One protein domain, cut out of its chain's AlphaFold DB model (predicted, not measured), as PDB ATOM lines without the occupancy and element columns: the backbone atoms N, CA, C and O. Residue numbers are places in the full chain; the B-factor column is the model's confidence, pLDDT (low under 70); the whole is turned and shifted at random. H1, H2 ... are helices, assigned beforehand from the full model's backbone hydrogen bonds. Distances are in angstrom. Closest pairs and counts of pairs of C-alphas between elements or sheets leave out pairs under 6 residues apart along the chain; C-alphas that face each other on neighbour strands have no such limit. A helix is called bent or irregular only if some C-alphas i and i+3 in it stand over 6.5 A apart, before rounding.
ATOM      1  N   ASP A  31      38.910 -18.555  32.274       83.44
ATOM      2  CA  ASP A  31      38.685 -17.204  32.765       83.44
ATOM      3  C   ASP A  31      38.089 -17.245  34.181       83.44
ATOM      4  O   ASP A  31      38.572 -16.515  35.037       83.44
ATOM      5  N   LEU A  32      37.186 -18.185  34.499       84.81
ATOM      6  CA  LEU A  32      36.729 -18.433  35.878       84.81
ATOM      7  C   LEU A  32      37.873 -18.833  36.807       84.81
ATOM      8  O   LEU A  32      38.040 -18.254  37.879       84.81
ATOM      9  N   GLN A  33      38.691 -19.805  36.391       85.62
ATOM     10  CA  GLN A  33      39.850 -20.222  37.180       85.62
ATOM     11  C   GLN A  33      40.810 -19.046  37.417       85.62
ATOM     12  O   GLN A  33      41.388 -18.913  38.498       85.62
ATOM     13  N   TYR A  34      40.961 -18.178  36.417       83.75
ATOM     14  CA  TYR A  34      41.796 -16.991  36.505       83.75
ATOM     15  C   TYR A  34      41.210 -15.923  37.436       83.75
ATOM     16  O   TYR A  34      41.938 -15.406  38.282       83.75
ATOM     17  N   LEU A  35      39.908 -15.642  37.343       84.06
ATOM     18  CA  LEU A  35      39.202 -14.711  38.227       84.06
ATOM     19  C   LEU A  35      39.307 -15.149  39.686       84.06
ATOM     20  O   LEU A  35      39.717 -14.355  40.526       84.06
ATOM     21  N   ARG A  36      39.058 -16.432  39.979       85.75
ATOM     22  CA  ARG A  36      39.216 -16.989  41.333       85.75
ATOM     23  C   ARG A  36      40.630 -16.813  41.862       85.75
ATOM     24  O   ARG A  36      40.816 -16.421  43.009       85.75
ATOM     25  N   LYS A  37      41.637 -17.061  41.019       86.31
ATOM     26  CA  LYS A  37      43.037 -16.852  41.397       86.31
ATOM     27  C   LYS A  37      43.313 -15.385  41.734       86.31
ATOM     28  O   LYS A  37      43.968 -15.123  42.734       86.31
ATOM     29  N   LEU A  38      42.789 -14.450  40.942       82.81
ATOM     30  CA  LEU A  38      42.940 -13.018  41.200       82.81
ATOM     31  C   LEU A  38      42.211 -12.569  42.472       82.81
ATOM     32  O   LEU A  38      42.780 -11.791  43.223       82.81
ATOM     33  N   MET A  39      41.015 -13.092  42.754       83.00
ATOM     34  CA  MET A  39      40.289 -12.793  43.996       83.00
ATOM     35  C   MET A  39      41.059 -13.249  45.243       83.00
ATOM     36  O   MET A  39      41.055 -12.561  46.257       83.00
ATOM     37  N   VAL A  40      41.745 -14.395  45.165       86.06
ATOM     38  CA  VAL A  40      42.602 -14.892  46.255       86.06
ATOM     39  C   VAL A  40      43.894 -14.078  46.373       86.06
ATOM     40  O   VAL A  40      44.358 -13.826  47.480       86.06
ATOM     41  N   GLU A  41      44.487 -13.676  45.247       83.75
ATOM     42  CA  GLU A  41      45.739 -12.906  45.213       83.75
ATOM     43  C   GLU A  41      45.528 -11.441  45.644       83.75
ATOM     44  O   GLU A  41      46.407 -10.852  46.272       83.75
ATOM     45  N   TYR A  42      44.352 -10.872  45.361       82.12
ATOM     46  CA  TYR A  42      43.991  -9.480  45.639       82.12
ATOM     47  C   TYR A  42      42.616  -9.377  46.327       82.12
ATOM     48  O   TYR A  42      41.681  -8.824  45.750       82.12
ATOM     49  N   PRO A  43      42.470  -9.851  47.580       81.81
ATOM     50  CA  PRO A  43      41.183  -9.830  48.283       81.81
ATOM     51  C   PRO A  43      40.691  -8.412  48.610       81.81
ATOM     52  O   PRO A  43      39.505  -8.206  48.838       81.81
ATOM     53  N   SER A  44      41.594  -7.427  48.634       79.31
ATOM     54  CA  SER A  44      41.274  -6.026  48.931       79.31
ATOM     55  C   SER A  44      40.823  -5.217  47.708       79.31
ATOM     56  O   SER A  44      40.509  -4.038  47.857       79.31
ATOM     57  N   VAL A  45      40.850  -5.799  46.503       79.06
ATOM     58  CA  VAL A  45      40.527  -5.108  45.245       79.06
ATOM     59  C   VAL A  45      39.144  -5.534  44.765       79.06
ATOM     60  O   VAL A  45      38.858  -6.724  44.659       79.06
ATOM     61  N   ASP A  46      38.299  -4.562  44.414       82.50
ATOM     62  CA  ASP A  46      37.031  -4.846  43.744       82.50
ATOM     63  C   ASP A  46      37.291  -5.261  42.287       82.50
ATOM     64  O   ASP A  46      37.506  -4.445  41.384       82.50
ATOM     65  N   MET A  47      37.284  -6.574  42.069       81.00
ATOM     66  CA  MET A  47      37.522  -7.192  40.767       81.00
ATOM     67  C   MET A  47      36.470  -6.806  39.723       81.00
ATOM     68  O   MET A  47      36.798  -6.691  38.539       81.00
ATOM     69  N   LEU A  48      35.216  -6.595  40.133       83.06
ATOM     70  CA  LEU A  48      34.139  -6.238  39.215       83.06
ATOM     71  C   LEU A  48      34.355  -4.828  38.663       83.06
ATOM     72  O   LEU A  48      34.212  -4.608  37.457       83.06
ATOM     73  N   GLU A  49      34.723  -3.881  39.527       82.94
ATOM     74  CA  GLU A  49      35.086  -2.536  39.080       82.94
ATOM     75  C   GLU A  49      36.279  -2.549  38.128       82.94
ATOM     76  O   GLU A  49      36.269  -1.846  37.113       82.94
ATOM     77  N   GLU A  50      37.301  -3.345  38.429       82.75
ATOM     78  CA  GLU A  50      38.513  -3.368  37.617       82.75
ATOM     79  C   GLU A  50      38.244  -3.913  36.210       82.75
ATOM     80  O   GLU A  50      38.751  -3.389  35.214       82.75
ATOM     81  N   ILE A  51      37.368  -4.913  36.104       83.81
ATOM     82  CA  ILE A  51      36.927  -5.450  34.815       83.81
ATOM     83  C   ILE A  51      36.110  -4.417  34.042       83.81
ATOM     84  O   ILE A  51      36.344  -4.260  32.846       83.81
ATOM     85  N   LYS A  52      35.228  -3.650  34.696       84.19
ATOM     86  CA  LYS A  52      34.490  -2.557  34.039       84.19
ATOM     87  C   LYS A  52      35.418  -1.465  33.516       84.19
ATOM     88  O   LYS A  52      35.286  -1.035  32.371       84.19
ATOM     89  N   LYS A  53      36.399  -1.040  34.321       82.88
ATOM     90  CA  LYS A  53      37.423  -0.062  33.908       82.88
ATOM     91  C   LYS A  53      38.239  -0.592  32.732       82.88
ATOM     92  O   LYS A  53      38.555   0.152  31.800       82.88
ATOM     93  N   PHE A  54      38.564  -1.881  32.756       80.44
ATOM     94  CA  PHE A  54      39.244  -2.542  31.655       80.44
ATOM     95  C   PHE A  54      38.377  -2.577  30.393       80.44
ATOM     96  O   PHE A  54      38.866  -2.167  29.341       80.44
ATOM     97  N   ALA A  55      37.114  -2.996  30.489       81.81
ATOM     98  CA  ALA A  55      36.171  -3.035  29.376       81.81
ATOM     99  C   ALA A  55      36.006  -1.646  28.745       81.81
ATOM    100  O   ALA A  55      36.232  -1.500  27.546       81.81
ATOM    101  N   ALA A  56      35.769  -0.609  29.556       82.06
ATOM    102  CA  ALA A  56      35.684   0.778  29.098       82.06
ATOM    103  C   ALA A  56      36.954   1.224  28.354       82.06
ATOM    104  O   ALA A  56      36.885   1.696  27.224       82.06
ATOM    105  N   HIS A  57      38.141   0.972  28.918       78.31
ATOM    106  CA  HIS A  57      39.404   1.279  28.235       78.31
ATOM    107  C   HIS A  57      39.577   0.473  26.931       78.31
ATOM    108  O   HIS A  57      40.321   0.883  26.031       78.31
ATOM    109  N   LYS A  58      38.984  -0.719  26.826       76.81
ATOM    110  CA  LYS A  58      39.042  -1.545  25.615       76.81
ATOM    111  C   LYS A  58      38.047  -1.128  24.542       76.81
ATOM    112  O   LYS A  58      38.358  -1.389  23.385       76.81
ATOM    113  N   LEU A  59      36.975  -0.415  24.890       73.50
ATOM    114  CA  LEU A  59      36.134   0.275  23.909       73.50
ATOM    115  C   LEU A  59      36.959   1.307  23.126       73.50
ATOM    116  O   LEU A  59      36.939   1.306  21.900       73.50
ATOM    117  N   ASP A  60      37.774   2.109  23.818       75.75
ATOM    118  CA  ASP A  60      38.630   3.107  23.158       75.75
ATOM    119  C   ASP A  60      39.828   2.482  22.423       75.75
ATOM    120  O   ASP A  60      40.359   3.031  21.455       75.75
ATOM    121  N   LYS A  61      40.333   1.350  22.932       73.50
ATOM    122  CA  LYS A  61      41.543   0.678  22.432       73.50
ATOM    123  C   LYS A  61      41.292  -0.820  22.261       73.50
ATOM    124  O   LYS A  61      41.699  -1.594  23.148       73.50
ATOM    125  N   PRO A  62      40.698  -1.233  21.125       74.00
ATOM    126  CA  PRO A  62      40.315  -2.618  20.898       74.00
ATOM    127  C   PRO A  62      41.520  -3.560  20.931       74.00
ATOM    128  O   PRO A  62      42.676  -3.186  20.673       74.00
ATOM    129  N   LEU A  63      41.260  -4.818  21.292       69.56
ATOM    130  CA  LEU A  63      42.287  -5.851  21.336       69.56
ATOM    131  C   LEU A  63      42.735  -6.206  19.914       69.56
ATOM    132  O   LEU A  63      41.939  -6.557  19.049       69.56
ATOM    133  N   LYS A  64      44.048  -6.157  19.663       72.81
ATOM    134  CA  LYS A  64      44.614  -6.657  18.402       72.81
ATOM    135  C   LYS A  64      44.470  -8.183  18.363       72.81
ATOM    136  O   LYS A  64      44.735  -8.833  19.371       72.81
ATOM    137  N   LYS A  65      44.195  -8.764  17.187       65.75
ATOM    138  CA  LYS A  65      44.015 -10.223  16.973       65.75
ATOM    139  C   LYS A  65      45.114 -11.141  17.546       65.75
ATOM    140  O   LYS A  65      44.851 -12.309  17.789       65.75
ATOM    141  N   LYS A  66      46.343 -10.648  17.759       67.31
ATOM    142  CA  LYS A  66      47.472 -11.413  18.344       67.31
ATOM    143  C   LYS A  66      47.768 -11.075  19.812       67.31
ATOM    144  O   LYS A  66      48.762 -11.542  20.360       67.31
ATOM    145  N   SER A  67      46.976 -10.208  20.440       65.69
ATOM    146  CA  SER A  67      47.216  -9.788  21.822       65.69
ATOM    147  C   SER A  67      46.671 -10.817  22.812       65.69
ATOM    148  O   SER A  67      45.586 -11.350  22.615       65.69
ATOM    149  N   ASN A  68      47.436 -11.114  23.868       72.00
ATOM    150  CA  ASN A  68      47.004 -12.028  24.923       72.00
ATOM    151  C   ASN A  68      46.103 -11.263  25.921       72.00
ATOM    152  O   ASN A  68      46.623 -10.437  26.684       72.00
ATOM    153  N   PRO A  69      44.776 -11.496  25.928       69.62
ATOM    154  CA  PRO A  69      43.821 -10.673  26.673       69.62
ATOM    155  C   PRO A  69      44.027 -10.772  28.186       69.62
ATOM    156  O   PRO A  69      43.972  -9.764  28.887       69.62
ATOM    157  N   ARG A  70      44.349 -11.973  28.681       72.31
ATOM    158  CA  ARG A  70      44.551 -12.250  30.112       72.31
ATOM    159  C   ARG A  70      45.756 -11.501  30.671       72.31
ATOM    160  O   ARG A  70      45.708 -10.950  31.766       72.31
ATOM    161  N   LEU A  71      46.832 -11.425  29.887       70.69
ATOM    162  CA  LEU A  71      48.012 -10.645  30.253       70.69
ATOM    163  C   LEU A  71      47.715  -9.139  30.238       70.69
ATOM    164  O   LEU A  71      48.215  -8.403  31.089       70.69
ATOM    165  N   ALA A  72      46.897  -8.677  29.286       72.88
ATOM    166  CA  ALA A  72      46.468  -7.284  29.228       72.88
ATOM    167  C   ALA A  72      45.616  -6.899  30.447       72.88
ATOM    168  O   ALA A  72      45.829  -5.809  30.982       72.88
ATOM    169  N   LEU A  73      44.729  -7.795  30.898       72.38
ATOM    170  CA  LEU A  73      43.936  -7.625  32.117       72.38
ATOM    171  C   LEU A  73      44.855  -7.473  33.337       72.38
ATOM    172  O   LEU A  73      44.819  -6.440  33.999       72.38
ATOM    173  N   ARG A  74      45.786  -8.417  33.554       70.81
ATOM    174  CA  ARG A  74      46.752  -8.356  34.669       70.81
ATOM    175  C   ARG A  74      47.582  -7.073  34.677       70.81
ATOM    176  O   ARG A  74      47.746  -6.434  35.709       70.81
ATOM    177  N   ARG A  75      48.126  -6.695  33.514       68.38
ATOM    178  CA  ARG A  75      49.043  -5.550  33.394       68.38
ATOM    179  C   ARG A  75      48.339  -4.213  33.617       68.38
ATOM    180  O   ARG A  75      48.973  -3.271  34.083       68.38
ATOM    181  N   LYS A  76      47.073  -4.094  33.212       60.28
ATOM    182  CA  LYS A  76      46.317  -2.839  33.322       60.28
ATOM    183  C   LYS A  76      45.511  -2.727  34.614       60.28
ATOM    184  O   LYS A  76      45.294  -1.589  35.022       60.28
ATOM    185  N   GLY A  77      45.143  -3.863  35.212       55.72
ATOM    186  CA  GLY A  77      44.226  -3.940  36.344       55.72
ATOM    187  C   GLY A  77      44.834  -3.708  37.732       55.72
ATOM    188  O   GLY A  77      44.160  -3.238  38.630       55.72
TER     189      GLY A  77
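What this domain is: This is residues 31 to 77 of the 99 residues of an uncharacterized protein of Thermoactinomyces daqus (UniProt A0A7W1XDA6). Three helices make a small open frame: the longest, H2, forms one long side, and the two shorter ones, H1 and H3, lie across from it, with the last residue of H3, Gly 77, close to Glu 50 of H2, where H3 packs on residues 50 to 54 of H2 alone, and H1 only near H2's first end. The link from H2 to H3 swings out at the far end of the frame, where residues 64 to 69 stick out. The printed part has 47 residues, with three named helices in the order H1, H2, H3 and no named strand, and its class is all helix. It is only just compact, close to loose, with a radius of gyration of the C-alphas of 11.1 A. Its outline is elongated, with spans of 30 by 19 by 16 A.

How they stand to each other: The printed part begins with H1, residues 31 to 41. A tight link of 5 residues joins it to H2, residues 47 to 60. H1 and H2 are close but not clearly touching, with 2 pairs of C-alphas within 8 A. The closest are the C-alphas of Met 39 and Met 47, 7.0 A apart, while the two centres are 16.4 A apart. H1 and H2 run opposite ways at a steep tilt of 56 degrees. A short link of 8 residues then joins H2 to H3, residues 69 to 77. H2 and H3 touch, with 6 pairs of C-alphas within 8 A, and H2 does so with residues 50 to 54 alone. Their closest C-alphas are those of Glu 50 and Gly 77, 5.9 A apart, and their centres are 10.5 A apart. The lines of H2 and H3 are about perpendicular at 72 degrees, only just past steep. H1 and H3 are only just apart, with their closest C-alphas 8.1 A from each other. H1 touches no helix. No two of the three helices form a hairpin. In H1 and H3 every O i to N i+4 pair is within hydrogen-bond range, and in H2 it is 9 of 10.

Where its parts are: H1 has 11 residues, Asp 31 to Glu 41, and begins at C-alpha 31, (38.685, -17.204, 32.765). It measures 14.9 A from first to last C-alpha. H2, Met 47 to Asp 60, is the longest helix with 14 residues and measures 20.4 A. It runs from C-alpha 47 at (37.522, -7.192, 40.767) to C-alpha 60 at (38.630, 3.107, 23.158), and z falls along the way. H3, Pro 69 to Gly 77, has 9 residues and measures 11.8 A. It ends at C-alpha 77, (44.226, -3.940, 36.344). No helix is bent or irregular.

The domain as a whole: The two C-alphas farthest apart are those of Ser 44 and Lys 65, 32.3 A from each other, the first in the link between H1 and H2 and the second in the link between H2 and H3. The first and last printed C-alphas, those of Asp 31 and Gly 77, are 14.8 A apart. The printed part has no cut and no long link. Residues 64 to 69, of which residue 69 belongs to H3, stand free. The mean pLDDT of the printed part is 77.4. Confidence is low, under 70, at residue 63, residues 65 to 67, residue 69 and residues 75 to 77. The mean pLDDT is 84 for H1, 81 for H2 and 68 for H3. The full chain of this model has 99 residues, and the printed part, residues 31 to 77, is one domain.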